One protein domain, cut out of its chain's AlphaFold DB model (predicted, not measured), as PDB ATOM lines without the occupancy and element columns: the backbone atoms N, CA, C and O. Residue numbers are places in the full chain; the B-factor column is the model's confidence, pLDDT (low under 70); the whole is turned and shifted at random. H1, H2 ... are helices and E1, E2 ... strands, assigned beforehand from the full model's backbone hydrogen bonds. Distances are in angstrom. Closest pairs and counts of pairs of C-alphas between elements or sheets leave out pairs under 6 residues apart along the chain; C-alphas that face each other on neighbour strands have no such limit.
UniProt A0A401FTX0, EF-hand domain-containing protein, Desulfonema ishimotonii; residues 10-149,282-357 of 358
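This is residues 10 to 149 and 282 to 357 of the 358 residues of the protein "EF-hand domain-containing protein" of Desulfonema ishimotonii (UniProt A0A401FTX0). Two lobes joined end to end: a body of two partly face-to-face sheets with the long helix H3 packed over one face of the larger sheet, E1 to E5, and along E8 of the smaller one, and a smaller head, the helical hairpin of H1 and H2, past the first end of H3. In the body, one face of the twisted sheet E1 to E5 is covered by H3 and by part of the smaller sheet E7 E6 E8, whose strands cross those of the first in a loose sandwich. The printed part has 216 residues, under half of them in named elements, with four helices and eight strands in the order H1 H2 H3 E1 E2 E3 E4 E5 E6 E7 H4 E8; the class is mixed, helices and strands. Both sheets, E1 E2 E3 E4 E5 and E7 E6 E8, are antiparallel. The whole is compact, with a radius of gyration of the C-alphas of 18.8 A, and spans 63 by 42 by 35 A.

Residues 10 to 11 are paired, antiparallel, with residues 127 to 128 of E1, residues 127 to 130; residues 20 to 25 stand free. H1, residues 41 to 51, and H2, residues 75 to 85, form a helical hairpin: they touch, the closest C-alphas being those of Ala 44 and Ala 78 at 4.4 A, at a shallow tilt of 6 degrees, opposite ways. H3, residues 90 to 109, is close to H2 but not clearly touching it, the closest C-alphas being those of Val 84 and Arg 90 at 5.2 A, and about perpendicular to it at 83 degrees. Every O i to N i+4 pair is within hydrogen-bond range in H1 and H2, and 15 of 16 are in H3. E1 and E2, residues 140 to 146, form a hairpin, with N 128 and O 142 at 2.8 A. E2 and E3, residues 282 to 289, are antiparallel neighbours, with N 143 and O 285 at 2.8 A. E3, E4, residues 295 to 299, and E5, residues 307 to 310, form a meander, each strand the antiparallel neighbour of the one before, with N 286 and O 298 at 2.8 A and N 297 and O 307 at 2.8 A. H3 is on one face of this sheet, making two layers, helix and sheet, at a height over the sheet of 9.0 A; the closest C-alphas of H3 and E2 are those of Gly 109 and Tyr 145 at 4.4 A. E5 runs on into E6, residues 313 to 322, across a break of 2 residues, at 84 degrees. E6 and E7, residues 332 to 335, form a hairpin, with N 322 and O 332 at 2.8 A. E7, H4, residues 341 to 344, and E8, residues 347 to 356, form a split strand-helix-strand unit, two strands running the same way with E6 between them, its crossover right-handed. H4 only grazes the sheet with residues 343 to 344, and is too short for an O i to N i+4 pair. E6 and E8 have N 319 and O 351 at 2.8 A. H3 is also on this sheet, over E8, the closest C-alphas being those of Glu 96 and Ile 352 at 6.4 A. The two sheets form a sandwich, face to face, their strands at 49 degrees.

H1 begins at C-alpha 41, (209.442, 199.808, 128.601), and is 15.2 A long; H2 is 15.0 A. H3, 28.6 A, begins at C-alpha 90, (198.670, 201.684, 135.794). E2 is 20.2 A, E3 23.2 A and E6 26.9 A long; E1, E4, E5, E7 and H4 are shorter. E8, 27.1 A, ends at C-alpha 356, (192.676, 211.910, 136.986).

The two C-alphas farthest apart are those of Met 54 and Asp 117, at 63.3 A. Residues 150 to 281 are not printed, and C-alphas 149 and 282 are 10.3 A apart across this cut, in the link E2 to E3. The links H1 to H2 and H3 to E1 are long. The mean pLDDT of the printed part is 83.4; it is under 70 at residues 10 to 27, 112, 116 to 118, 302 to 303 and 337.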
ATOM      1  N   SER A  10     168.768 203.907 131.904       42.59
ATOM      2  CA  SER A  10     168.616 202.460 132.029       42.59
ATOM      3  C   SER A  10     168.604 201.898 130.606       42.59
ATOM      4  O   SER A  10     167.732 202.234 129.799       42.59
ATOM      5  N   VAL A  11     169.658 201.155 130.262       49.06
ATOM      6  CA  VAL A  11     169.861 200.592 128.920       49.06
ATOM      7  C   VAL A  11     169.648 199.095 128.991       49.06
ATOM      8  O   VAL A  11     170.356 198.431 129.738       49.06
ATOM      9  N   ILE A  12     168.714 198.557 128.210       45.28
ATOM     10  CA  ILE A  12     168.625 197.114 127.974       45.28
ATOM     11  C   ILE A  12     169.472 196.838 126.736       45.28
ATOM     12  O   ILE A  12     169.066 197.196 125.635       45.28
ATOM     13  N   ILE A  13     170.656 196.260 126.928       47.41
ATOM     14  CA  ILE A  13     171.519 195.867 125.816       47.41
ATOM     15  C   ILE A  13     171.150 194.431 125.444       47.41
ATOM     16  O   ILE A  13     171.370 193.521 126.238       47.41
ATOM     17  N   GLY A  14     170.529 194.239 124.281       39.81
ATOM     18  CA  GLY A  14     170.279 192.910 123.723       39.81
ATOM     19  C   GLY A  14     171.462 192.492 122.862       39.81
ATOM     20  O   GLY A  14     171.480 192.787 121.665       39.81
ATOM     21  N   PHE A  15     172.466 191.839 123.450       44.94
ATOM     22  CA  PHE A  15     173.513 191.210 122.652       44.94
ATOM     23  C   PHE A  15     172.965 189.916 122.057       44.94
ATOM     24  O   PHE A  15     173.173 188.821 122.575       44.94
ATOM     25  N   SER A  16     172.364 190.031 120.875       40.25
ATOM     26  CA  SER A  16     172.014 188.890 120.021       40.25
ATOM     27  C   SER A  16     173.260 188.258 119.369       40.25
ATOM     28  O   SER A  16     173.316 187.974 118.174       40.25
ATOM     29  N   GLY A  17     174.296 188.018 120.174       40.19
ATOM     30  CA  GLY A  17     175.476 187.258 119.808       40.19
ATOM     31  C   GLY A  17     175.230 185.777 120.061       40.19
ATOM     32  O   GLY A  17     175.018 185.354 121.194       40.19
ATOM     33  N   SER A  18     175.306 184.953 119.013       37.75
ATOM     34  CA  SER A  18     175.530 183.518 119.210       37.75
ATOM     35  C   SER A  18     176.755 183.353 120.105       37.75
ATOM     36  O   SER A  18     177.827 183.833 119.745       37.75
ATOM     37  N   ILE A  19     176.602 182.693 121.257       37.78
ATOM     38  CA  ILE A  19     177.710 182.355 122.156       37.78
ATOM     39  C   ILE A  19     178.632 181.421 121.372       37.78
ATOM     40  O   ILE A  19     178.410 180.212 121.309       37.78
ATOM     41  N   VAL A  20     179.624 181.979 120.680       35.31
ATOM     42  CA  VAL A  20     180.605 181.185 119.953       35.31
ATOM     43  C   VAL A  20     181.483 180.521 121.012       35.31
ATOM     44  O   VAL A  20     182.182 181.228 121.740       35.31
ATOM     45  N   PRO A  21     181.465 179.183 121.153       36.62
ATOM     46  CA  PRO A  21     182.259 178.524 122.172       36.62
ATOM     47  C   PRO A  21     183.738 178.685 121.817       36.62
ATOM     48  O   PRO A  21     184.204 178.151 120.812       36.62
ATOM     49  N   GLY A  22     184.487 179.389 122.662       34.75
ATOM     50  CA  GLY A  22     185.926 179.171 122.782       34.75
ATOM     51  C   GLY A  22     186.829 179.834 121.745       34.75
ATOM     52  O   GLY A  22     187.919 179.315 121.504       34.75
ATOM     53  N   TYR A  23     186.474 181.001 121.207       35.94
ATOM     54  CA  TYR A  23     187.542 181.967 120.957       35.94
ATOM     55  C   TYR A  23     187.816 182.632 122.296       35.94
ATOM     56  O   TYR A  23     187.002 183.406 122.788       35.94
ATOM     57  N   ALA A  24     188.937 182.281 122.924       40.03
ATOM     58  CA  ALA A  24     189.526 183.187 123.888       40.03
ATOM     59  C   ALA A  24     189.739 184.491 123.116       40.03
ATOM     60  O   ALA A  24     190.658 184.563 122.299       40.03
ATOM     61  N   LEU A  25     188.837 185.463 123.293       45.16
ATOM     62  CA  LEU A  25     189.139 186.854 123.010       45.16
ATOM     63  C   LEU A  25     190.406 187.099 123.808       45.16
ATOM     64  O   LEU A  25     190.407 187.129 125.040       45.16
ATOM     65  N   GLN A  26     191.524 187.062 123.098       51.47
ATOM     66  CA  GLN A  26     192.800 187.418 123.647       51.47
ATOM     67  C   GLN A  26     192.642 188.905 123.908       51.47
ATOM     68  O   GLN A  26     192.775 189.688 122.979       51.47
ATOM     69  N   ASN A  27     192.203 189.245 125.126       60.84
ATOM     70  CA  ASN A  27     192.044 190.613 125.593       60.84
ATOM     71  C   ASN A  27     193.402 191.268 125.433       60.84
ATOM     72  O   ASN A  27     194.300 191.073 126.253       60.84
ATOM     73  N   ALA A  28     193.578 191.929 124.306       70.19
ATOM     74  CA  ALA A  28     194.800 192.609 124.020       70.19
ATOM     75  C   ALA A  28     194.863 193.813 124.946       70.19
ATOM     76  O   ALA A  28     193.886 194.550 125.120       70.19
ATOM     77  N   VAL A  29     195.989 193.932 125.633       83.00
ATOM     78  CA  VAL A  29     196.164 194.958 126.648       83.00
ATOM     79  C   VAL A  29     196.486 196.253 125.924       83.00
ATOM     80  O   VAL A  29     197.383 196.306 125.086       83.00
ATOM     81  N   ARG A  30     195.737 197.311 126.223       83.69
ATOM     82  CA  ARG A  30     195.898 198.593 125.540       83.69
ATOM     83  C   ARG A  30     197.327 199.121 125.743       83.69
ATOM     84  O   ARG A  30     197.722 199.389 126.875       83.69
ATOM     85  N   GLY A  31     198.085 199.285 124.658       87.31
ATOM     86  CA  GLY A  31     199.498 199.699 124.688       87.31
ATOM     87  C   GLY A  31     200.533 198.561 124.715       87.31
ATOM     88  O   GLY A  31     201.724 198.857 124.788       87.31
ATOM     89  N   ASP A  32     200.113 197.294 124.650       91.50
ATOM     90  CA  ASP A  32     200.997 196.135 124.446       91.50
ATOM     91  C   ASP A  32     201.307 195.983 122.951       91.50
ATOM     92  O   ASP A  32     200.486 195.499 122.171       91.50
ATOM     93  N   LEU A  33     202.494 196.422 122.540       92.19
ATOM     94  CA  LEU A  33     202.895 196.448 121.132       92.19
ATOM     95  C   LEU A  33     203.568 195.155 120.684       92.19
ATOM     96  O   LEU A  33     203.789 194.970 119.488       92.19
ATOM     97  N   ASN A  34     203.964 194.291 121.616       92.12
ATOM     98  CA  ASN A  34     204.703 193.070 121.304       92.12
ATOM     99  C   ASN A  34     203.851 191.791 121.475       92.12
ATOM    100  O   ASN A  34     204.294 190.711 121.072       92.12
ATOM    101  N   GLY A  35     202.635 191.916 122.018       89.75
ATOM    102  CA  GLY A  35     201.670 190.841 122.233       89.75
ATOM    103  C   GLY A  35     201.949 189.968 123.464       89.75
ATOM    104  O   GLY A  35     201.403 188.858 123.544       89.75
ATOM    105  N   ASP A  36     202.810 190.405 124.390       90.50
ATOM    106  CA  ASP A  36     203.189 189.672 125.607       90.50
ATOM    107  C   ASP A  36     202.204 189.843 126.775       90.50
ATOM    108  O   ASP A  36     202.295 189.106 127.762       90.50
ATOM    109  N   ARG A  37     201.193 190.704 126.604       87.38
ATOM    110  CA  ARG A  37     200.147 191.083 127.566       87.38
ATOM    111  C   ARG A  37     200.631 191.946 128.731       87.38
ATOM    112  O   ARG A  37     199.904 192.066 129.716       87.38
ATOM    113  N   ASP A  38     201.798 192.573 128.625       89.25
ATOM    114  CA  ASP A  38     202.359 193.456 129.645       89.25
ATOM    115  C   ASP A  38     202.838 194.781 129.034       89.25
ATOM    116  O   ASP A  38     203.900 194.854 128.433       89.25
ATOM    117  N   VAL A  39     202.147 195.890 129.318       90.81
ATOM    118  CA  VAL A  39     202.601 197.225 128.879       90.81
ATOM    119  C   VAL A  39     203.814 197.670 129.696       90.81
ATOM    120  O   VAL A  39     203.705 198.017 130.881       90.81
ATOM    121  N   ASN A  40     204.988 197.675 129.073       93.69
ATOM    122  CA  ASN A  40     206.253 197.970 129.730       93.69
ATOM    123  C   ASN A  40     207.200 198.828 128.864       93.69
ATOM    124  O   ASN A  40     206.833 199.413 127.846       93.69
ATOM    125  N   LEU A  41     208.453 198.985 129.309       95.81
ATOM    126  CA  LEU A  41     209.442 199.808 128.601       95.81
ATOM    127  C   LEU A  41     209.779 199.249 127.205       95.81
ATOM    128  O   LEU A  41     210.206 200.003 126.333       95.81
ATOM    129  N   SER A  42     209.605 197.945 126.989       96.00
ATOM    130  CA  SER A  42     209.818 197.309 125.688       96.00
ATOM    131  C   SER A  42     208.829 197.843 124.655       96.00
ATOM    132  O   SER A  42     209.256 198.200 123.558       96.00
ATOM    133  N   ASP A  43     207.558 198.004 125.030       94.44
ATOM    134  CA  ASP A  43     206.517 198.603 124.185       94.44
ATOM    135  C   ASP A  43     206.842 200.056 123.861       94.44
ATOM    136  O   ASP A  43     206.852 200.454 122.700       94.44
ATOM    137  N   ALA A  44     207.267 200.835 124.859       95.50
ATOM    138  CA  ALA A  44     207.712 202.208 124.625       95.50
ATOM    139  C   ALA A  44     208.864 202.285 123.608       95.50
ATOM    140  O   ALA A  44     208.884 203.161 122.743       95.50
ATOM    141  N   ILE A  45     209.833 201.366 123.680       95.62
ATOM    142  CA  ILE A  45     210.951 201.310 122.727       95.62
ATOM    143  C   ILE A  45     210.464 200.909 121.328       95.62
ATOM    144  O   ILE A  45     210.989 201.434 120.345       95.62
ATOM    145  N   ILE A  46     209.492 200.001 121.223       95.50
ATOM    146  CA  ILE A  46     208.899 199.593 119.944       95.50
ATOM    147  C   ILE A  46     208.183 200.778 119.292       95.50
ATOM    148  O   ILE A  46     208.522 201.106 118.154       95.50
ATOM    149  N   ALA A  47     207.305 201.480 120.016       95.19
ATOM    150  CA  ALA A  47     206.637 202.678 119.499       95.19
ATOM    151  C   ALA A  47     207.643 203.745 119.057       95.19
ATOM    152  O   ALA A  47     207.554 204.270 117.948       95.19
ATOM    153  N   LEU A  48     208.676 204.010 119.867       95.94
ATOM    154  CA  LEU A  48     209.718 204.970 119.502       95.94
ATOM    155  C   LEU A  48     210.468 204.558 118.234       95.94
ATOM    156  O   LEU A  48     210.736 205.423 117.406       95.94
ATOM    157  N   ARG A  49     210.792 203.271 118.053       96.19
ATOM    158  CA  ARG A  49     211.441 202.773 116.828       96.19
ATOM    159  C   ARG A  49     210.547 202.957 115.606       96.19
ATOM    160  O   ARG A  49     211.038 203.450 114.593       96.19
ATOM    161  N   ILE A  50     209.263 202.623 115.723       93.88
ATOM    162  CA  ILE A  50     208.288 202.805 114.642       93.88
ATOM    163  C   ILE A  50     208.169 204.294 114.280       93.88
ATOM    164  O   ILE A  50     208.275 204.639 113.106       93.88
ATOM    165  N   SER A  51     208.100 205.191 115.273       94.12
ATOM    166  CA  SER A  51     207.986 206.644 115.054       94.12
ATOM    167  C   SER A  51     209.173 207.274 114.304       94.12
ATOM    168  O   SER A  51     209.046 208.358 113.734       94.12
ATOM    169  N   VAL A  52     210.336 206.609 114.297       95.69
ATOM    170  CA  VAL A  52     211.550 207.057 113.592       95.69
ATOM    171  C   VAL A  52     211.884 206.198 112.367       95.69
ATOM    172  O   VAL A  52     213.014 206.262 111.879       95.69
ATOM    173  N   ASP A  53     210.924 205.406 111.875       93.75
ATOM    174  CA  ASP A  53     211.061 204.532 110.698       93.75
ATOM    175  C   ASP A  53     212.212 203.510 110.831       93.75
ATOM    176  O   ASP A  53     212.945 203.209 109.888       93.75
ATOM    177  N   MET A  54     212.424 202.994 112.049       95.31
ATOM    178  CA  MET A  54     213.339 201.878 112.293       95.31
ATOM    179  C   MET A  54     212.604 200.544 112.166       95.31
ATOM    180  O   MET A  54     211.525 200.364 112.726       95.31
ATOM    181  N   GLU A  55     213.235 199.572 111.498       91.50
ATOM    182  CA  GLU A  55     212.701 198.211 111.389       91.50
ATOM    183  C   GLU A  55     212.475 197.585 112.778       91.50
ATOM    184  O   GLU A  55     213.349 197.611 113.655       91.50
ATOM    185  N   THR A  56     211.291 196.999 112.967       90.88
ATOM    186  CA  THR A  56     210.930 196.211 114.150       90.88
ATOM    187  C   THR A  56     210.479 194.813 113.727       90.88
ATOM    188  O   THR A  56     210.064 194.599 112.591       90.88
ATOM    189  N   GLU A  57     210.593 193.842 114.634       88.50
ATOM    190  CA  GLU A  57     210.170 192.455 114.382       88.50
ATOM    191  C   GLU A  57     208.654 192.252 114.569       88.50
ATOM    192  O   GLU A  57     208.148 191.154 114.342       88.50
ATOM    193  N   VAL A  58     207.919 193.297 114.969       84.62
ATOM    194  CA  VAL A  58     206.477 193.229 115.217       84.62
ATOM    195  C   VAL A  58     205.738 193.230 113.880       84.62
ATOM    196  O   VAL A  58     205.754 194.206 113.131       84.62
ATOM    197  N   THR A  59     205.095 192.109 113.557       78.50
ATOM    198  CA  THR A  59     204.299 191.972 112.336       78.50
ATOM    199  C   THR A  59     202.836 192.291 112.611       78.50
ATOM    200  O   THR A  59     202.115 191.451 113.142       78.50
ATOM    201  N   GLY A  60     202.398 193.468 112.167       76.88
ATOM    202  CA  GLY A  60     201.002 193.901 112.230       76.88
ATOM    203  C   GLY A  60     200.742 194.881 113.368       76.88
ATOM    204  O   GLY A  60     201.169 194.662 114.495       76.88
ATOM    205  N   ILE A  61     200.040 195.965 113.046       74.50
ATOM    206  CA  ILE A  61     199.482 196.885 114.037       74.50
ATOM    207  C   ILE A  61     198.185 196.243 114.519       74.50
ATOM    208  O   ILE A  61     197.280 196.000 113.716       74.50
ATOM    209  N   LEU A  62     198.116 195.917 115.805       80.31
ATOM    210  CA  LEU A  62     196.869 195.492 116.426       80.31
ATOM    211  C   LEU A  62     195.998 196.739 116.631       80.31
ATOM    212  O   LEU A  62     196.493 197.752 117.118       80.31
ATOM    213  N   ALA A  63     194.716 196.702 116.264       78.94
ATOM    214  CA  ALA A  63     193.847 197.886 116.341       78.94
ATOM    215  C   ALA A  63     193.735 198.454 117.772       78.94
ATOM    216  O   ALA A  63     193.595 199.651 117.964       78.94
ATOM    217  N   GLU A  64     193.860 197.596 118.779       79.06
ATOM    218  CA  GLU A  64     193.916 197.946 120.205       79.06
ATOM    219  C   GLU A  64     195.205 198.649 120.673       79.06
ATOM    220  O   GLU A  64     195.250 199.160 121.796       79.06
ATOM    221  N   THR A  65     196.259 198.658 119.851       86.38
ATOM    222  CA  THR A  65     197.533 199.322 120.180       86.38
ATOM    223  C   THR A  65     197.581 200.787 119.793       86.38
ATOM    224  O   THR A  65     198.389 201.527 120.343       86.38
ATOM    225  N   ASP A  66     196.699 201.188 118.887       87.94
ATOM    226  CA  ASP A  66     196.504 202.561 118.454       87.94
ATOM    227  C   ASP A  66     195.704 203.317 119.530       87.94
ATOM    228  O   ASP A  66     194.532 203.023 119.798       87.94
ATOM    229  N   MET A  67     196.368 204.238 120.232       83.62
ATOM    230  CA  MET A  67     195.787 204.905 121.392       83.62
ATOM    231  C   MET A  67     194.884 206.069 121.012       83.62
ATOM    232  O   MET A  67     193.954 206.353 121.780       83.62
ATOM    233  N   ASP A  68     195.146 206.739 119.891       84.62
ATOM    234  CA  ASP A  68     194.403 207.918 119.443       84.62
ATOM    235  C   ASP A  68     193.438 207.642 118.274       84.62
ATOM    236  O   ASP A  68     192.571 208.474 117.986       84.62
ATOM    237  N   GLY A  69     193.497 206.441 117.696       85.62
ATOM    238  CA  GLY A  69     192.604 205.971 116.644       85.62
ATOM    239  C   GLY A  69     192.996 206.448 115.244       85.62
ATOM    240  O   GLY A  69     192.133 206.464 114.358       85.62
ATOM    241  N   ASP A  70     194.238 206.895 115.030       87.50
ATOM    242  CA  ASP A  70     194.713 207.405 113.738       87.50
ATOM    243  C   ASP A  70     195.217 206.313 112.765       87.50
ATOM    244  O   ASP A  70     195.520 206.590 111.594       87.50
ATOM    245  N   GLY A  71     195.250 205.060 113.220       89.19
ATOM    246  CA  GLY A  71     195.714 203.882 112.497       89.19
ATOM    247  C   GLY A  71     197.236 203.718 112.454       89.19
ATOM    248  O   GLY A  71     197.727 202.920 111.646       89.19
ATOM    249  N   GLN A  72     197.992 204.471 113.254       91.62
ATOM    250  CA  GLN A  72     199.453 204.455 113.313       91.62
ATOM    251  C   GLN A  72     199.952 204.180 114.739       91.62
ATOM    252  O   GLN A  72     199.210 204.193 115.710       91.62
ATOM    253  N   ILE A  73     201.243 203.854 114.852       92.50
ATOM    254  CA  ILE A  73     201.944 203.772 116.138       92.50
ATOM    255  C   ILE A  73     202.978 204.897 116.145       92.50
ATOM    256  O   ILE A  73     203.930 204.881 115.356       92.50
ATOM    257  N   GLY A  74     202.783 205.873 117.022       93.12
ATOM    258  CA  GLY A  74     203.522 207.124 117.076       93.12
ATOM    259  C   GLY A  74     204.098 207.453 118.452       93.12
ATOM    260  O   GLY A  74     204.504 206.591 119.241       93.12
ATOM    261  N   LEU A  75     204.228 208.756 118.709       94.56
ATOM    262  CA  LEU A  75     204.793 209.271 119.956       94.56
ATOM    263  C   LEU A  75     203.790 209.135 121.109       94.56
ATOM    264  O   LEU A  75     204.190 208.961 122.258       94.56
ATOM    265  N   GLU A  76     202.507 209.206 120.796       93.00
ATOM    266  CA  GLU A  76     201.369 209.064 121.687       93.00
ATOM    267  C   GLU A  76     201.383 207.684 122.370       93.00
ATOM    268  O   GLU A  76     201.382 207.610 123.605       93.00
ATOM    269  N   GLU A  77     201.543 206.605 121.599       93.31
ATOM    270  CA  GLU A  77     201.692 205.232 122.104       93.31
ATOM    271  C   GLU A  77     202.955 205.098 122.963       93.31
ATOM    272  O   GLU A  77     202.916 204.517 124.052       93.31
ATOM    273  N   ALA A  78     204.074 205.692 122.525       94.25
ATOM    274  CA  ALA A  78     205.330 205.672 123.276       94.25
ATOM    275  C   ALA A  78     205.204 206.369 124.639       94.25
ATOM    276  O   ALA A  78     205.673 205.847 125.654       94.25
ATOM    277  N   ILE A  79     204.576 207.548 124.679       92.38
ATOM    278  CA  ILE A  79     204.318 208.288 125.919       92.38
ATOM    279  C   ILE A  79     203.411 207.463 126.827       92.38
ATOM    280  O   ILE A  79     203.673 207.391 128.029       92.38
ATOM    281  N   CYS A  80     202.392 206.811 126.271       88.69
ATOM    282  CA  CYS A  80     201.504 205.980 127.062       88.69
ATOM    283  C   CYS A  80     202.239 204.789 127.691       88.69
ATOM    284  O   CYS A  80     202.174 204.606 128.909       88.69
ATOM    285  N   ALA A  81     203.005 204.027 126.908       90.19
ATOM    286  CA  ALA A  81     203.793 202.910 127.423       90.19
ATOM    287  C   ALA A  81     204.815 203.364 128.483       90.19
ATOM    288  O   ALA A  81     204.984 202.703 129.508       90.19
ATOM    289  N   LEU A  82     205.438 204.540 128.315       92.50
ATOM    290  CA  LEU A  82     206.313 205.136 129.333       92.50
ATOM    291  C   LEU A  82     205.567 205.498 130.619       92.50
ATOM    292  O   LEU A  82     206.092 205.279 131.708       92.50
ATOM    293  N   GLN A  83     204.359 206.049 130.516       89.62
ATOM    294  CA  GLN A  83     203.537 206.379 131.680       89.62
ATOM    295  C   GLN A  83     203.097 205.123 132.432       89.62
ATOM    296  O   GLN A  83     203.102 205.127 133.663       89.62
ATOM    297  N   VAL A  84     202.760 204.042 131.725       86.25
ATOM    298  CA  VAL A  84     202.430 202.759 132.360       86.25
ATOM    299  C   VAL A  84     203.667 202.125 132.994       86.25
ATOM    300  O   VAL A  84     203.605 201.719 134.154       86.25
ATOM    301  N   ALA A  85     204.810 202.127 132.302       88.06
ATOM    302  CA  ALA A  85     206.081 201.632 132.832       88.06
ATOM    303  C   ALA A  85     206.573 202.436 134.051       88.06
ATOM    304  O   ALA A  85     207.236 201.890 134.932       88.06
ATOM    305  N   ALA A  86     206.232 203.725 134.116       87.94
ATOM    306  CA  ALA A  86     206.476 204.594 135.265       87.94
ATOM    307  C   ALA A  86     205.392 204.486 136.355       87.94
ATOM    308  O   ALA A  86     205.445 205.228 137.334       87.94
ATOM    309  N   GLU A  87     204.407 203.599 136.177       84.31
ATOM    310  CA  GLU A  87     203.243 203.396 137.050       84.31
ATOM    311  C   GLU A  87     202.357 204.635 137.241       84.31
ATOM    312  O   GLU A  87     201.488 204.652 138.110       84.31
ATOM    313  N   LEU A  88     202.521 205.651 136.391       81.25
ATOM    314  CA  LEU A  88     201.741 206.885 136.440       81.25
ATOM    315  C   LEU A  88     200.285 206.652 136.035       81.25
ATOM    316  O   LEU A  88     199.416 207.339 136.543       81.25
ATOM    317  N   ARG A  89     200.016 205.673 135.157       78.94
ATOM    318  CA  ARG A  89     198.659 205.361 134.660       78.94
ATOM    319  C   ARG A  89     198.171 203.944 134.943       78.94
ATOM    320  O   ARG A  89     197.056 203.589 134.572       78.94
ATOM    321  N   ARG A  90     198.978 203.113 135.610       79.81
ATOM    322  CA  ARG A  90     198.670 201.684 135.794       79.81
ATOM    323  C   ARG A  90     197.323 201.464 136.494       79.81
ATOM    324  O   ARG A  90     196.582 200.571 136.106       79.81
ATOM    325  N   LYS A  91     196.982 202.291 137.489       85.62
ATOM    326  CA  LYS A  91     195.720 202.166 138.239       85.62
ATOM    327  C   LYS A  91     194.489 202.491 137.388       85.62
ATOM    328  O   LYS A  91     193.483 201.801 137.509       85.62
ATOM    329  N   VAL A  92     194.579 203.505 136.526       87.88
ATOM    330  CA  VAL A  92     193.471 203.928 135.657       87.88
ATOM    331  C   VAL A  92     193.140 202.845 134.638       87.88
ATOM    332  O   VAL A  92     191.991 202.432 134.561       87.88
ATOM    333  N   PHE A  93     194.146 202.319 133.933       84.12
ATOM    334  CA  PHE A  93     193.926 201.258 132.944       84.12
ATOM    335  C   PHE A  93     193.355 199.988 133.567       84.12
ATOM    336  O   PHE A  93     192.395 199.428 133.051       84.12
ATOM    337  N   VAL A  94     193.886 199.575 134.722       86.69
ATOM    338  CA  VAL A  94     193.350 198.417 135.449       86.69
ATOM    339  C   VAL A  94     191.887 198.648 135.835       86.69
ATOM    340  O   VAL A  94     191.073 197.739 135.697       86.69
ATOM    341  N   ALA A  95     191.527 199.851 136.288       91.62
ATOM    342  CA  ALA A  95     190.141 200.171 136.600       91.62
ATOM    343  C   ALA A  95     189.239 200.167 135.354       91.62
ATOM    344  O   ALA A  95     188.156 199.591 135.408       91.62
ATOM    345  N   GLU A  96     189.679 200.756 134.238       90.75
ATOM    346  CA  GLU A  96     188.939 200.737 132.969       90.75
ATOM    347  C   GLU A  96     188.701 199.309 132.468       90.75
ATOM    348  O   GLU A  96     187.575 198.976 132.102       90.75
ATOM    349  N   ASP A  97     189.721 198.450 132.504       86.62
ATOM    350  CA  ASP A  97     189.609 197.056 132.067       86.62
ATOM    351  C   ASP A  97     188.695 196.235 132.983       86.62
ATOM    352  O   ASP A  97     187.897 195.434 132.489       86.62
ATOM    353  N   ILE A  98     188.745 196.462 134.303       91.19
ATOM    354  CA  ILE A  98     187.805 195.843 135.246       91.19
ATOM    355  C   ILE A  98     186.375 196.244 134.885       91.19
ATOM    356  O   ILE A  98     185.542 195.367 134.679       91.19
ATOM    357  N   ILE A  99     186.078 197.544 134.772       93.25
ATOM    358  CA  ILE A  99     184.706 197.994 134.497       93.25
ATOM    359  C   ILE A  99     184.247 197.501 133.116       93.25
ATOM    360  O   ILE A  99     183.119 197.030 132.989       93.25
ATOM    361  N   ARG A 100     185.112 197.542 132.091       88.38
ATOM    362  CA  ARG A 100     184.795 197.018 130.753       88.38
ATOM    363  C   ARG A 100     184.423 195.537 130.807       88.38
ATOM    364  O   ARG A 100     183.423 195.154 130.205       88.38
ATOM    365  N   GLY A 101     185.184 194.724 131.541       88.44
ATOM    366  CA  GLY A 101     184.880 193.305 131.726       88.44
ATOM    367  C   GLY A 101     183.498 193.082 132.347       88.44
ATOM    368  O   GLY A 101     182.738 192.246 131.871       88.44
ATOM    369  N   GLU A 102     183.130 193.878 133.351       92.62
ATOM    370  CA  GLU A 102     181.800 193.809 133.971       92.62
ATOM    371  C   GLU A 102     180.682 194.219 132.992       92.62
ATOM    372  O   GLU A 102     179.649 193.552 132.925       92.62
ATOM    373  N   ILE A 103     180.880 195.276 132.192       89.38
ATOM    374  CA  ILE A 103     179.899 195.703 131.176       89.38
ATOM    375  C   ILE A 103     179.684 194.608 130.128       89.38
ATOM    376  O   ILE A 103     178.544 194.326 129.762       89.38
ATOM    377  N   GLN A 104     180.760 193.970 129.661       85.00
ATOM    378  CA  GLN A 104     180.666 192.874 128.694       85.00
ATOM    379  C   GLN A 104     179.844 191.703 129.249       85.00
ATOM    380  O   GLN A 104     179.008 191.147 128.539       85.00
ATOM    381  N   MET A 105     180.019 191.370 130.533       86.25
ATOM    382  CA  MET A 105     179.206 190.349 131.202       86.25
ATOM    383  C   MET A 105     177.729 190.756 131.295       86.25
ATOM    384  O   MET A 105     176.846 189.924 131.086       86.25
ATOM    385  N   ALA A 106     177.442 192.035 131.545       87.94
ATOM    386  CA  ALA A 106     176.078 192.570 131.551       87.94
ATOM    387  C   ALA A 106     175.385 192.563 130.201       87.94
ATOM    388  O   ALA A 106     174.181 192.317 130.153       87.94
ATOM    389  N   GLY A 107     176.143 192.735 129.121       76.62
ATOM    390  CA  GLY A 107     175.619 192.622 127.769       76.62
ATOM    391  C   GLY A 107     174.946 191.276 127.484       76.62
ATOM    392  O   GLY A 107     173.887 191.242 126.869       76.62
ATOM    393  N   GLY A 108     175.525 190.170 127.962       72.31
ATOM    394  CA  GLY A 108     174.951 188.833 127.772       72.31
ATOM    395  C   GLY A 108     174.079 188.335 128.928       72.31
ATOM    396  O   GLY A 108     173.293 187.411 128.749       72.31
ATOM    397  N   GLY A 109     174.239 188.901 130.128       72.38
ATOM    398  CA  GLY A 109     173.787 188.257 131.361       72.38
ATOM    399  C   GLY A 109     172.319 188.455 131.736       72.38
ATOM    400  O   GLY A 109     171.802 187.637 132.484       72.38
ATOM    401  N   LEU A 110     171.639 189.512 131.280       77.06
ATOM    402  CA  LEU A 110     170.223 189.748 131.629       77.06
ATOM    403  C   LEU A 110     169.241 189.474 130.490       77.06
ATOM    404  O   LEU A 110     168.028 189.484 130.719       77.06
ATOM    405  N   GLU A 111     169.724 189.233 129.271       71.81
ATOM    406  CA  GLU A 111     168.842 188.942 128.147       71.81
ATOM    407  C   GLU A 111     168.101 187.618 128.394       71.81
ATOM    408  O   GLU A 111     168.693 186.547 128.492       71.81
ATOM    409  N   GLY A 112     166.779 187.706 128.547       69.56
ATOM    410  CA  GLY A 112     165.931 186.559 128.871       69.56
ATOM    411  C   GLY A 112     165.849 186.203 130.355       69.56
ATOM    412  O   GLY A 112     165.152 185.245 130.690       69.56
ATOM    413  N   TYR A 113     166.477 186.981 131.243       78.19
ATOM    414  CA  TYR A 113     166.216 186.856 132.673       78.19
ATOM    415  C   TYR A 113     164.760 187.261 132.963       78.19
ATOM    416  O   TYR A 113     164.309 188.310 132.482       78.19
ATOM    417  N   PRO A 114     163.988 186.441 133.695       73.19
ATOM    418  CA  PRO A 114     162.571 186.698 133.901       73.19
ATOM    419  C   PRO A 114     162.337 187.991 134.669       73.19
ATOM    420  O   PRO A 114     163.104 188.385 135.552       73.19
ATOM    421  N   ILE A 115     161.223 188.645 134.349       71.69
ATOM    422  CA  ILE A 115     160.813 189.855 135.051       71.69
ATOM    423  C   ILE A 115     160.198 189.431 136.378       71.69
ATOM    424  O   ILE A 115     159.106 188.863 136.439       71.69
ATOM    425  N   VAL A 116     160.902 189.734 137.460       69.00
ATOM    426  CA  VAL A 116     160.402 189.507 138.811       69.00
ATOM    427  C   VAL A 116     159.533 190.691 139.217       69.00
ATOM    428  O   VAL A 116     159.947 191.846 139.117       69.00
ATOM    429  N   ASP A 117     158.316 190.418 139.683       64.31
ATOM    430  CA  ASP A 117     157.476 191.469 140.255       64.31
ATOM    431  C   ASP A 117     158.173 192.122 141.451       64.31
ATOM    432  O   ASP A 117     158.665 191.447 142.352       64.31
ATOM    433  N   GLY A 118     158.165 193.453 141.477       66.75
ATOM    434  CA  GLY A 118     158.838 194.242 142.509       66.75
ATOM    435  C   GLY A 118     160.220 194.744 142.100       66.75
ATOM    436  O   GLY A 118     160.725 195.652 142.757       66.75
ATOM    437  N   PHE A 119     160.790 194.247 140.997       73.38
ATOM    438  CA  PHE A 119     161.958 194.882 140.392       73.38
ATOM    439  C   PHE A 119     161.526 196.199 139.761       73.38
ATOM    440  O   PHE A 119     160.536 196.265 139.024       73.38
ATOM    441  N   SER A 120     162.259 197.265 140.070       81.38
ATOM    442  CA  SER A 120     162.077 198.522 139.355       81.38
ATOM    443  C   SER A 120     162.569 198.369 137.912       81.38
ATOM    444  O   SER A 120     163.364 197.477 137.605       81.38
ATOM    445  N   ASP A 121     162.146 199.255 137.009       79.00
ATOM    446  CA  ASP A 121     162.714 199.284 135.654       79.00
ATOM    447  C   ASP A 121     164.245 199.493 135.685       79.00
ATOM    448  O   ASP A 121     164.960 198.983 134.824       79.00
ATOM    449  N   GLU A 122     164.763 200.151 136.731       80.81
ATOM    450  CA  GLU A 122     166.200 200.312 136.977       80.81
ATOM    451  C   GLU A 122     166.892 198.975 137.290       80.81
ATOM    452  O   GLU A 122     168.001 198.739 136.818       80.81
ATOM    453  N   ASP A 123     166.241 198.070 138.024       81.31
ATOM    454  CA  ASP A 123     166.801 196.752 138.372       81.31
ATOM    455  C   ASP A 123     166.831 195.791 137.184       81.31
ATOM    456  O   ASP A 123     167.625 194.854 137.147       81.31
ATOM    457  N   ARG A 124     166.010 196.072 136.172       80.50
ATOM    458  CA  ARG A 124     166.008 195.386 134.871       80.50
ATOM    459  C   ARG A 124     167.088 195.933 133.924       80.50
ATOM    460  O   ARG A 124     167.325 195.382 132.856       80.50
ATOM    461  N   SER A 125     167.711 197.037 134.327       85.00
ATOM    462  CA  SER A 125     168.928 197.678 133.822       85.00
ATOM    463  C   SER A 125     170.214 196.841 133.847       85.00
ATOM    464  O   SER A 125     170.833 196.885 134.916       85.00
ATOM    465  N   PRO A 126     170.712 196.163 132.780       87.75
ATOM    466  CA  PRO A 126     172.077 195.609 132.821       87.75
ATOM    467  C   PRO A 126     173.125 196.685 133.091       87.75
ATOM    468  O   PRO A 126     174.128 196.425 133.750       87.75
ATOM    469  N   LEU A 127     172.852 197.915 132.654       89.94
ATOM    470  CA  LEU A 127     173.662 199.082 132.953       89.94
ATOM    471  C   LEU A 127     172.779 200.237 133.432       89.94
ATOM    472  O   LEU A 127     171.762 200.569 132.815       89.94
ATOM    473  N   THR A 128     173.179 200.868 134.532       89.81
ATOM    474  CA  THR A 128     172.620 202.131 135.017       89.81
ATOM    475  C   THR A 128     173.748 203.118 135.263       89.81
ATOM    476  O   THR A 128     174.672 202.822 136.019       89.81
ATOM    477  N   PHE A 129     173.652 204.305 134.668       89.38
ATOM    478  CA  PHE A 129     174.574 205.405 134.939       89.38
ATOM    479  C   PHE A 129     173.872 206.527 135.698       89.38
ATOM    480  O   PHE A 129     172.787 206.977 135.320       89.38
ATOM    481  N   LYS A 130     174.512 206.977 136.774       89.50
ATOM    482  CA  LYS A 130     174.039 207.996 137.707       89.50
ATOM    483  C   LYS A 130     175.037 209.146 137.717       89.50
ATOM    484  O   LYS A 130     175.997 209.143 138.480       89.50
ATOM    485  N   ASN A 131     174.787 210.141 136.873       86.25
ATOM    486  CA  ASN A 131     175.647 211.315 136.734       86.25
ATOM    487  C   ASN A 131     175.478 212.263 137.936       86.25
ATOM    488  O   ASN A 131     174.390 212.811 138.132       86.25
ATOM    489  N   ASN A 132     176.536 212.478 138.722       88.12
ATOM    490  CA  ASN A 132     176.528 213.275 139.959       88.12
ATOM    491  C   ASN A 132     175.460 212.868 141.009       88.12
ATOM    492  O   ASN A 132     175.045 213.688 141.836       88.12
ATOM    493  N   LEU A 133     174.967 211.626 140.971       88.06
ATOM    494  CA  LEU A 133     173.946 211.111 141.902       88.06
ATOM    495  C   LEU A 133     174.495 210.045 142.865       88.06
ATOM    496  O   LEU A 133     173.751 209.550 143.712       88.06
ATOM    497  N   GLY A 134     175.780 209.716 142.751       84.62
ATOM    498  CA  GLY A 134     176.495 208.818 143.644       84.62
ATOM    499  C   GLY A 134     176.834 209.442 145.001       84.62
ATOM    500  O   GLY A 134     176.448 210.565 145.348       84.62
ATOM    501  N   LEU A 135     177.578 208.685 145.808       84.06
ATOM    502  CA  LEU A 135     178.008 209.113 147.141       84.06
ATOM    503  C   LEU A 135     178.884 210.370 147.061       84.06
ATOM    504  O   LEU A 135     179.913 210.382 146.396       84.06
ATOM    505  N   GLY A 136     178.488 211.434 147.763       84.62
ATOM    506  CA  GLY A 136     179.193 212.720 147.707       84.62
ATOM    507  C   GLY A 136     178.929 213.527 146.428       84.62
ATOM    508  O   GLY A 136     179.629 214.504 146.178       84.62
ATOM    509  N   GLY A 137     177.918 213.150 145.633       87.81
ATOM    510  CA  GLY A 137     177.616 213.789 144.349       87.81
ATOM    511  C   GLY A 137     178.553 213.356 143.225       87.81
ATOM    512  O   GLY A 137     178.712 214.096 142.262       87.81
ATOM    513  N   SER A 138     179.197 212.196 143.365       89.12
ATOM    514  CA  SER A 138     180.028 211.594 142.328       89.12
ATOM    515  C   SER A 138     179.209 210.900 141.245       89.12
ATOM    516  O   SER A 138     177.997 210.707 141.376       89.12
ATOM    517  N   ASP A 139     179.890 210.497 140.178       89.50
ATOM    518  CA  ASP A 139     179.332 209.575 139.201       89.50
ATOM    519  C   ASP A 139     179.314 208.149 139.744       89.50
ATOM    520  O   ASP A 139     180.225 207.707 140.456       89.50
ATOM    521  N   GLU A 140     178.264 207.424 139.380       93.38
ATOM    522  CA  GLU A 140     178.060 206.037 139.761       93.38
ATOM    523  C   GLU A 140     177.619 205.210 138.550       93.38
ATOM    524  O   GLU A 140     176.731 205.606 137.792       93.38
ATOM    525  N   ILE A 141     178.232 204.040 138.384       93.94
ATOM    526  CA  ILE A 141     177.809 203.010 137.433       93.94
ATOM    527  C   ILE A 141     177.313 201.818 138.242       93.94
ATOM    528  O   ILE A 141     178.007 201.346 139.141       93.94
ATOM    529  N   ILE A 142     176.142 201.302 137.896       93.88
ATOM    530  CA  ILE A 142     175.619 200.039 138.412       93.88
ATOM    531  C   ILE A 142     175.509 199.082 137.235       93.88
ATOM    532  O   ILE A 142     174.859 199.386 136.236       93.88
ATOM    533  N   ILE A 143     176.157 197.935 137.363       93.44
ATOM    534  CA  ILE A 143     176.222 196.880 136.363       93.44
ATOM    535  C   ILE A 143     175.534 195.652 136.947       93.44
ATOM    536  O   ILE A 143     175.811 195.270 138.085       93.44
ATOM    537  N   ARG A 144     174.626 195.046 136.187       91.50
ATOM    538  CA  ARG A 144     173.842 193.884 136.615       91.50
ATOM    539  C   ARG A 144     173.945 192.778 135.582       91.50
ATOM    540  O   ARG A 144     173.739 193.026 134.397       91.50
ATOM    541  N   TYR A 145     174.237 191.563 136.028       91.00
ATOM    542  CA  TYR A 145     174.308 190.398 135.150       91.00
ATOM    543  C   TYR A 145     174.130 189.095 135.909       91.00
ATOM    544  O   TYR A 145     174.432 189.013 137.097       91.00
ATOM    545  N   VAL A 146     173.659 188.064 135.213       86.94
ATOM    546  CA  VAL A 146     173.555 186.716 135.771       86.94
ATOM    547  C   VAL A 146     174.912 186.036 135.666       86.94
ATOM    548  O   VAL A 146     175.474 185.912 134.576       86.94
ATOM    549  N   VAL A 147     175.449 185.586 136.796       83.94
ATOM    550  CA  VAL A 147     176.617 184.707 136.819       83.94
ATOM    551  C   VAL A 147     176.118 183.275 136.647       83.94
ATOM    552  O   VAL A 147     175.372 182.798 137.503       83.94
ATOM    553  N   PRO A 148     176.510 182.559 135.579       76.75
ATOM    554  CA  PRO A 148     176.176 181.151 135.460       76.75
ATOM    555  C   PRO A 148     176.902 180.383 136.566       76.75
ATOM    556  O   PRO A 148     178.126 180.252 136.563       76.75
ATOM    557  N   VAL A 149     176.130 179.888 137.521       78.75
ATOM    558  CA  VAL A 149     176.591 179.017 138.597       78.75
ATOM    559  C   VAL A 149     176.243 177.581 138.228       78.75
ATOM    560  O   VAL A 149     175.150 177.298 137.741       78.75
ATOM    561  N   VAL A 282     171.950 186.855 140.130       85.75
ATOM    562  CA  VAL A 282     172.111 188.256 139.700       85.75
ATOM    563  C   VAL A 282     173.201 188.930 140.520       85.75
ATOM    564  O   VAL A 282     173.013 189.355 141.662       85.75
ATOM    565  N   ARG A 283     174.351 189.113 139.886       88.88
ATOM    566  CA  ARG A 283     175.438 189.917 140.417       88.88
ATOM    567  C   ARG A 283     175.175 191.386 140.125       88.88
ATOM    568  O   ARG A 283     174.916 191.766 138.984       88.88
ATOM    569  N   VAL A 284     175.271 192.212 141.164       91.50
ATOM    570  CA  VAL A 284     175.189 193.670 141.067       91.50
ATOM    571  C   VAL A 284     176.547 194.240 141.450       91.50
ATOM    572  O   VAL A 284     176.974 194.141 142.602       91.50
ATOM    573  N   VAL A 285     177.229 194.832 140.474       94.62
ATOM    574  CA  VAL A 285     178.522 195.487 140.662       94.62
ATOM    575  C   VAL A 285     178.331 196.988 140.541       94.62
ATOM    576  O   VAL A 285     177.808 197.491 139.552       94.62
ATOM    577  N   ARG A 286     178.766 197.718 141.558       95.44
ATOM    578  CA  ARG A 286     178.636 199.166 141.643       95.44
ATOM    579  C   ARG A 286     180.015 199.808 141.637       95.44
ATOM    580  O   ARG A 286     180.862 199.466 142.458       95.44
ATOM    581  N   PHE A 287     180.211 200.776 140.753       96.00
ATOM    582  CA  PHE A 287     181.399 201.616 140.692       96.00
ATOM    583  C   PHE A 287     181.037 203.046 141.054       96.00
ATOM    584  O   PHE A 287     180.087 203.595 140.505       96.00
ATOM    585  N   PHE A 288     181.777 203.658 141.972       95.44
ATOM    586  CA  PHE A 288     181.535 205.042 142.381       95.44
ATOM    587  C   PHE A 288     182.819 205.722 142.844       95.44
ATOM    588  O   PHE A 288     183.731 205.072 143.358       95.44
ATOM    589  N   ILE A 289     182.883 207.042 142.694       94.81
ATOM    590  CA  ILE A 289     184.014 207.846 143.174       94.81
ATOM    591  C   ILE A 289     183.684 208.380 144.576       94.81
ATOM    592  O   ILE A 289     182.578 208.844 144.842       94.81
ATOM    593  N   THR A 290     184.631 208.294 145.504       95.00
ATOM    594  CA  THR A 290     184.495 208.840 146.867       95.00
ATOM    595  C   THR A 290     184.956 210.295 146.949       95.00
ATOM    596  O   THR A 290     185.641 210.792 146.061       95.00
ATOM    597  N   GLU A 291     184.679 210.969 148.070       93.56
ATOM    598  CA  GLU A 291     185.156 212.341 148.335       93.56
ATOM    599  C   GLU A 291     186.692 212.489 148.290       93.56
ATOM    600  O   GLU A 291     187.203 213.584 148.076       93.56
ATOM    601  N   ASN A 292     187.434 211.388 148.464       94.00
ATOM    602  CA  ASN A 292     188.897 211.356 148.385       94.00
ATOM    603  C   ASN A 292     189.414 211.021 146.975       94.00
ATOM    604  O   ASN A 292     190.574 210.643 146.831       94.00
ATOM    605  N   ASN A 293     188.564 211.111 145.946       93.69
ATOM    606  CA  ASN A 293     188.891 210.741 144.566       93.69
ATOM    607  C   ASN A 293     189.345 209.275 144.426       93.69
ATOM    608  O   ASN A 293     190.129 208.940 143.544       93.69
ATOM    609  N   ALA A 294     188.894 208.382 145.311       94.69
ATOM    610  CA  ALA A 294     189.107 206.948 145.138       94.69
ATOM    611  C   ALA A 294     187.906 206.347 144.414       94.69
ATOM    612  O   ALA A 294     186.771 206.512 144.873       94.69
ATOM    613  N   LEU A 295     188.169 205.662 143.304       95.88
ATOM    614  CA  LEU A 295     187.191 204.852 142.596       95.88
ATOM    615  C   LEU A 295     187.049 203.522 143.333       95.88
ATOM    616  O   LEU A 295     188.026 202.796 143.539       95.88
ATOM    617  N   MET A 296     185.825 203.225 143.742       96.06
ATOM    618  CA  MET A 296     185.464 202.055 144.527       96.06
ATOM    619  C   MET A 296     184.652 201.090 143.673       96.06
ATOM    620  O   MET A 296     183.849 201.524 142.851       96.06
ATOM    621  N   ARG A 297     184.827 199.792 143.922       95.62
ATOM    622  CA  ARG A 297     183.993 198.696 143.424       95.62
ATOM    623  C   ARG A 297     183.270 198.055 144.603       95.62
ATOM    624  O   ARG A 297     183.908 197.658 145.574       95.62
ATOM    625  N   GLU A 298     181.958 197.936 144.531       95.12
ATOM    626  CA  GLU A 298     181.125 197.207 145.487       95.12
ATOM    627  C   GLU A 298     180.414 196.073 144.746       95.12
ATOM    628  O   GLU A 298     179.976 196.247 143.613       95.12
ATOM    629  N   ASP A 299     180.355 194.896 145.360       92.19
ATOM    630  CA  ASP A 299     179.840 193.678 144.743       92.19
ATOM    631  C   ASP A 299     178.830 193.037 145.685       92.19
ATOM    632  O   ASP A 299     179.191 192.640 146.795       92.19
ATOM    633  N   SER A 300     177.569 192.947 145.261       85.38
ATOM    634  CA  SER A 300     176.497 192.412 146.106       85.38
ATOM    635  C   SER A 300     176.751 190.966 146.542       85.38
ATOM    636  O   SER A 300     176.315 190.578 147.623       85.38
ATOM    637  N   SER A 301     177.493 190.191 145.744       76.62
ATOM    638  CA  SER A 301     177.755 188.768 145.997       76.62
ATOM    639  C   SER A 301     178.857 188.504 147.033       76.62
ATOM    640  O   SER A 301     178.872 187.453 147.666       76.62
ATOM    641  N   ALA A 302     179.775 189.452 147.249       68.12
ATOM    642  CA  ALA A 302     180.965 189.263 148.091       68.12
ATOM    643  C   ALA A 302     180.832 189.883 149.498       68.12
ATOM    644  O   ALA A 302     181.826 190.047 150.211       68.12
ATOM    645  N   GLY A 303     179.610 190.254 149.892       69.62
ATOM    646  CA  GLY A 303     179.367 191.178 150.996       69.62
ATOM    647  C   GLY A 303     179.634 192.623 150.561       69.62
ATOM    648  O   GLY A 303     180.498 192.896 149.735       69.62
ATOM    649  N   THR A 304     178.899 193.580 151.129       74.19
ATOM    650  CA  THR A 304     178.896 195.010 150.745       74.19
ATOM    651  C   THR A 304     180.201 195.766 151.059       74.19
ATOM    652  O   THR A 304     180.222 196.983 151.247       74.19
ATOM    653  N   THR A 305     181.336 195.070 151.151       88.25
ATOM    654  CA  THR A 305     182.639 195.699 151.342       88.25
ATOM    655  C   THR A 305     183.102 196.345 150.044       88.25
ATOM    656  O   THR A 305     183.489 195.659 149.099       88.25
ATOM    657  N   SER A 306     183.101 197.674 150.011       93.12
ATOM    658  CA  SER A 306     183.669 198.437 148.903       93.12
ATOM    659  C   SER A 306     185.193 198.257 148.839       93.12
ATOM    660  O   SER A 306     185.894 198.437 149.837       93.12
ATOM    661  N   GLN A 307     185.716 197.949 147.657       94.69
ATOM    662  CA  GLN A 307     187.137 197.752 147.374       94.69
ATOM    663  C   GLN A 307     187.666 198.918 146.525       94.69
ATOM    664  O   GLN A 307     187.086 199.204 145.477       94.69
ATOM    665  N   PRO A 308     188.743 199.612 146.932       95.25
ATOM    666  CA  PRO A 308     189.346 200.647 146.098       95.25
ATOM    667  C   PRO A 308     190.043 200.007 144.890       95.25
ATOM    668  O   PRO A 308     190.861 199.103 145.061       95.25
ATOM    669  N   ILE A 309     189.739 200.486 143.682       94.94
ATOM    670  CA  ILE A 309     190.360 200.003 142.433       94.94
ATOM    671  C   ILE A 309     191.337 201.017 141.832       94.94
ATOM    672  O   ILE A 309     192.348 200.628 141.252       94.94
ATOM    673  N   ALA A 310     191.081 202.313 142.023       94.00
ATOM    674  CA  ALA A 310     191.976 203.389 141.619       94.00
ATOM    675  C   ALA A 310     191.856 204.587 142.572       94.00
ATOM    676  O   ALA A 310     190.861 204.750 143.277       94.00
ATOM    677  N   GLU A 311     192.884 205.427 142.593       92.62
ATOM    678  CA  GLU A 311     192.957 206.655 143.391       92.62
ATOM    679  C   GLU A 311     193.167 207.842 142.452       92.62
ATOM    680  O   GLU A 311     193.577 207.649 141.309       92.62
ATOM    681  N   ASN A 312     192.932 209.059 142.947       92.25
ATOM    682  CA  ASN A 312     193.046 210.303 142.181       92.25
ATOM    683  C   ASN A 312     192.120 210.362 140.956       92.25
ATOM    684  O   ASN A 312     192.412 211.071 140.003       92.25
ATOM    685  N   ILE A 313     190.991 209.653 140.979       93.50
ATOM    686  CA  ILE A 313     189.977 209.702 139.926       93.50
ATOM    687  C   ILE A 313     189.018 210.850 140.218       93.50
ATOM    688  O   ILE A 313     188.315 210.851 141.226       93.50
ATOM    689  N   ARG A 314     188.995 211.834 139.323       90.19
ATOM    690  CA  ARG A 314     188.130 213.010 139.405       90.19
ATOM    691  C   ARG A 314     186.753 212.760 138.807       90.19
ATOM    692  O   ARG A 314     185.768 213.271 139.329       90.19
ATOM    693  N   ASN A 315     186.715 212.079 137.667       89.25
ATOM    694  CA  ASN A 315     185.517 211.960 136.845       89.25
ATOM    695  C   ASN A 315     185.469 210.604 136.149       89.25
ATOM    696  O   ASN A 315     186.520 210.045 135.821       89.25
ATOM    697  N   MET A 316     184.256 210.128 135.883       91.94
ATOM    698  CA  MET A 316     184.011 208.890 135.156       91.94
ATOM    699  C   MET A 316     182.970 209.151 134.075       91.94
ATOM    700  O   MET A 316     181.837 209.520 134.365       91.94
ATOM    701  N   GLN A 317     183.362 208.961 132.820       89.25
ATOM    702  CA  GLN A 317     182.481 209.146 131.673       89.25
ATOM    703  C   GLN A 317     182.236 207.813 130.987       89.25
ATOM    704  O   GLN A 317     183.160 207.016 130.819       89.25
ATOM    705  N   ILE A 318     180.990 207.598 130.572       87.94
ATOM    706  CA  ILE A 318     180.607 206.518 129.670       87.94
ATOM    707  C   ILE A 318     180.200 207.144 128.342       87.94
ATOM    708  O   ILE A 318     179.398 208.075 128.307       87.94
ATOM    709  N   VAL A 319     180.720 206.578 127.261       89.69
ATOM    710  CA  VAL A 319     180.288 206.844 125.894       89.69
ATOM    711  C   VAL A 319     179.691 205.556 125.350       89.69
ATOM    712  O   VAL A 319     180.326 204.504 125.420       89.69
ATOM    713  N   LEU A 320     178.473 205.623 124.823       88.69
ATOM    714  CA  LEU A 320     177.778 204.456 124.279       88.69
ATOM    715  C   LEU A 320     177.847 204.482 122.754       88.69
ATOM    716  O   LEU A 320     177.573 205.513 122.137       88.69
ATOM    717  N   GLY A 321     178.253 203.356 122.175       89.88
ATOM    718  CA  GLY A 321     178.312 203.130 120.741       89.88
ATOM    719  C   GLY A 321     177.007 202.513 120.249       89.88
ATOM    720  O   GLY A 321     176.566 201.496 120.788       89.88
ATOM    721  N   LEU A 322     176.391 203.136 119.246       91.12
ATOM    722  CA  LEU A 322     175.205 202.634 118.565       91.12
ATOM    723  C   LEU A 322     175.605 201.959 117.251       91.12
ATOM    724  O   LEU A 322     176.273 202.589 116.433       91.12
ATOM    725  N   ASP A 323     175.150 200.727 117.045       92.81
ATOM    726  CA  ASP A 323     175.164 200.004 115.771       92.81
ATOM    727  C   ASP A 323     173.760 200.057 115.163       92.81
ATOM    728  O   ASP A 323     172.860 199.292 115.525       92.81
ATOM    729  N   ARG A 324     173.538 201.010 114.258       92.94
ATOM    730  CA  ARG A 324     172.215 201.201 113.645       92.94
ATOM    731  C   ARG A 324     171.952 200.243 112.490       92.94
ATOM    732  O   ARG A 324     170.804 200.142 112.045       92.94
ATOM    733  N   ASN A 325     172.989 199.597 111.960       92.56
ATOM    734  CA  ASN A 325     172.885 198.773 110.762       92.56
ATOM    735  C   ASN A 325     172.828 197.257 111.071       92.56
ATOM    736  O   ASN A 325     172.367 196.490 110.220       92.56
ATOM    737  N   GLY A 326     173.203 196.852 112.289       89.25
ATOM    738  CA  GLY A 326     173.190 195.479 112.793       89.25
ATOM    739  C   GLY A 326     174.397 194.631 112.379       89.25
ATOM    740  O   GLY A 326     174.268 193.405 112.315       89.25
ATOM    741  N   ASP A 327     175.537 195.239 112.037       89.88
ATOM    742  CA  ASP A 327     176.771 194.534 111.652       89.88
ATOM    743  C   ASP A 327     177.713 194.237 112.832       89.88
ATOM    744  O   ASP A 327     178.743 193.576 112.652       89.88
ATOM    745  N   GLY A 328     177.335 194.656 114.040       83.31
ATOM    746  CA  GLY A 328     178.103 194.508 115.269       83.31
ATOM    747  C   GLY A 328     179.162 195.591 115.477       83.31
ATOM    748  O   GLY A 328     179.976 195.449 116.390       83.31
ATOM    749  N   VAL A 329     179.191 196.647 114.657       85.06
ATOM    750  CA  VAL A 329     180.152 197.752 114.756       85.06
ATOM    751  C   VAL A 329     179.419 199.058 115.055       85.06
ATOM    752  O   VAL A 329     178.576 199.509 114.290       85.06
ATOM    753  N   ALA A 330     179.781 199.719 116.154       89.31
ATOM    754  CA  ALA A 330     179.209 201.019 116.490       89.31
ATOM    755  C   ALA A 330     179.650 202.115 115.498       89.31
ATOM    756  O   ALA A 330     180.847 202.402 115.376       89.31
ATOM    757  N   GLU A 331     178.698 202.776 114.831       92.56
ATOM    758  CA  GLU A 331     178.980 203.874 113.890       92.56
ATOM    759  C   GLU A 331     178.703 205.260 114.476       92.56
ATOM    760  O   GLU A 331     179.239 206.261 113.992       92.56
ATOM    761  N   GLU A 332     177.881 205.327 115.521       93.69
ATOM    762  CA  GLU A 332     177.546 206.558 116.233       93.69
ATOM    763  C   GLU A 332     177.944 206.443 117.706       93.69
ATOM    764  O   GLU A 332     177.668 205.442 118.358       93.69
ATOM    765  N   TRP A 333     178.586 207.482 118.239       91.88
ATOM    766  CA  TRP A 333     179.032 207.535 119.631       91.88
ATOM    767  C   TRP A 333     178.313 208.665 120.358       91.88
ATOM    768  O   TRP A 333     178.397 209.826 119.950       91.88
ATOM    769  N   ILE A 334     177.603 208.326 121.433       88.62
ATOM    770  CA  ILE A 334     176.870 209.293 122.253       88.62
ATOM    771  C   ILE A 334     177.714 209.649 123.474       88.62
ATOM    772  O   ILE A 334     177.823 208.878 124.427       88.62
ATOM    773  N   GLU A 335     178.297 210.847 123.425       83.50
ATOM    774  CA  GLU A 335     179.018 211.482 124.529       83.50
ATOM    775  C   GLU A 335     178.048 212.377 125.322       83.50
ATOM    776  O   GLU A 335     177.473 213.321 124.776       83.50
ATOM    777  N   ASP A 336     177.854 212.092 126.614       71.25
ATOM    778  CA  ASP A 336     177.101 212.934 127.564       71.25
ATOM    779  C   ASP A 336     175.616 213.226 127.205       71.25
ATOM    780  O   ASP A 336     175.042 214.233 127.640       71.25
ATOM    781  N   GLY A 337     174.963 212.345 126.436       69.12
ATOM    782  CA  GLY A 337     173.549 212.448 126.046       69.12
ATOM    783  C   GLY A 337     172.624 211.464 126.771       69.12
ATOM    784  O   GLY A 337     173.047 210.384 127.174       69.12
ATOM    785  N   GLU A 338     171.341 211.817 126.921       73.88
ATOM    786  CA  GLU A 338     170.323 210.822 127.282       73.88
ATOM    787  C   GLU A 338     170.058 209.948 126.054       73.88
ATOM    788  O   GLU A 338     169.728 210.472 124.987       73.88
ATOM    789  N   LEU A 339     170.188 208.629 126.197       79.31
ATOM    790  CA  LEU A 339     169.724 207.714 125.161       79.31
ATOM    791  C   LEU A 339     168.211 207.837 125.020       79.31
ATOM    792  O   LEU A 339     167.481 207.742 126.012       79.31
ATOM    793  N   THR A 340     167.730 207.996 123.790       86.38
ATOM    794  CA  THR A 340     166.299 207.834 123.530       86.38
ATOM    795  C   THR A 340     165.909 206.362 123.685       86.38
ATOM    796  O   THR A 340     166.755 205.473 123.584       86.38
ATOM    797  N   GLU A 341     164.623 206.065 123.905       80.75
ATOM    798  CA  GLU A 341     164.154 204.668 123.922       80.75
ATOM    799  C   GLU A 341     164.450 203.936 122.600       80.75
ATOM    800  O   GLU A 341     164.640 202.725 122.605       80.75
ATOM    801  N   GLU A 342     164.529 204.666 121.481       86.56
ATOM    802  CA  GLU A 342     164.921 204.106 120.184       86.56
ATOM    803  C   GLU A 342     166.415 203.753 120.152       86.56
ATOM    804  O   GLU A 342     166.771 202.685 119.661       86.56
ATOM    805  N   ASP A 343     167.287 204.597 120.715       88.06
ATOM    806  CA  ASP A 343     168.739 204.368 120.714       88.06
ATOM    807  C   ASP A 343     169.147 203.159 121.555       88.06
ATOM    808  O   ASP A 343     170.086 202.455 121.197       88.06
ATOM    809  N   LYS A 344     168.423 202.874 122.647       83.44
ATOM    810  CA  LYS A 344     168.728 201.739 123.536       83.44
ATOM    811  C   LYS A 344     168.789 200.404 122.793       83.44
ATOM    812  O   LYS A 344     169.620 199.572 123.135       83.44
ATOM    813  N   ALA A 345     167.950 200.218 121.773       80.81
ATOM    814  CA  ALA A 345     167.916 198.994 120.971       80.81
ATOM    815  C   ALA A 345     169.134 198.827 120.042       80.81
ATOM    816  O   ALA A 345     169.340 197.735 119.519       80.81
ATOM    817  N   PHE A 346     169.916 199.889 119.831       86.75
ATOM    818  CA  PHE A 346     171.092 199.898 118.959       86.75
ATOM    819  C   PHE A 346     172.411 199.939 119.732       86.75
ATOM    820  O   PHE A 346     173.464 199.922 119.110       86.75
ATOM    821  N   VAL A 347     172.394 200.021 121.066       84.62
ATOM    822  CA  VAL A 347     173.638 200.030 121.848       84.62
ATOM    823  C   VAL A 347     174.352 198.690 121.671       84.62
ATOM    824  O   VAL A 347     173.789 197.649 121.996       84.62
ATOM    825  N   THR A 348     175.592 198.720 121.192       84.12
ATOM    826  CA  THR A 348     176.427 197.520 120.989       84.12
ATOM    827  C   THR A 348     177.799 197.624 121.629       84.12
ATOM    828  O   THR A 348     178.445 196.601 121.841       84.12
ATOM    829  N   ASP A 349     178.244 198.830 121.978       84.50
ATOM    830  CA  ASP A 349     179.534 199.044 122.628       84.50
ATOM    831  C   ASP A 349     179.437 200.127 123.711       84.50
ATOM    832  O   ASP A 349     178.553 200.990 123.702       84.50
ATOM    833  N   ALA A 350     180.364 200.088 124.662       86.06
ATOM    834  CA  ALA A 350     180.509 201.085 125.706       86.06
ATOM    835  C   ALA A 350     181.992 201.363 125.956       86.06
ATOM    836  O   ALA A 350     182.780 200.476 126.292       86.06
ATOM    837  N   ARG A 351     182.367 202.635 125.855       87.19
ATOM    838  CA  ARG A 351     183.692 203.132 126.223       87.19
ATOM    839  C   ARG A 351     183.601 203.849 127.554       87.19
ATOM    840  O   ARG A 351     182.688 204.636 127.784       87.19
ATOM    841  N   ILE A 352     184.576 203.595 128.414       88.31
ATOM    842  CA  ILE A 352     184.739 204.311 129.674       88.31
ATOM    843  C   ILE A 352     185.998 205.148 129.576       88.31
ATOM    844  O   ILE A 352     187.007 204.691 129.045       88.31
ATOM    845  N   SER A 353     185.908 206.367 130.091       87.81
ATOM    846  CA  SER A 353     187.038 207.265 130.266       87.81
ATOM    847  C   SER A 353     187.085 207.712 131.718       87.81
ATOM    848  O   SER A 353     186.105 208.247 132.253       87.81
ATOM    849  N   LEU A 354     188.224 207.484 132.365       88.62
ATOM    850  CA  LEU A 354     188.497 207.974 133.710       88.62
ATOM    851  C   LEU A 354     189.450 209.170 133.636       88.62
ATOM    852  O   LEU A 354     190.509 209.110 133.016       88.62
ATOM    853  N   THR A 355     189.087 210.275 134.286       87.19
ATOM    854  CA  THR A 355     189.938 211.474 134.343       87.19
ATOM    855  C   THR A 355     190.600 211.585 135.708       87.19
ATOM    856  O   THR A 355     189.903 211.597 136.723       87.19
ATOM    857  N   GLU A 356     191.925 211.709 135.743       86.75
ATOM    858  CA  GLU A 356     192.676 211.910 136.986       86.75
ATOM    859  C   GLU A 356     192.592 213.361 137.496       86.75
ATOM    860  O   GLU A 356     192.292 214.299 136.752       86.75
ATOM    861  N   THR A 357     192.831 213.563 138.789       85.19
ATOM    862  CA  THR A 357     193.086 214.891 139.360       85.19
ATOM    863  C   THR A 357     194.518 215.334 139.068       85.19
ATOM    864  O   THR A 357     195.436 214.538 139.252       85.19
TER     865      THR A 357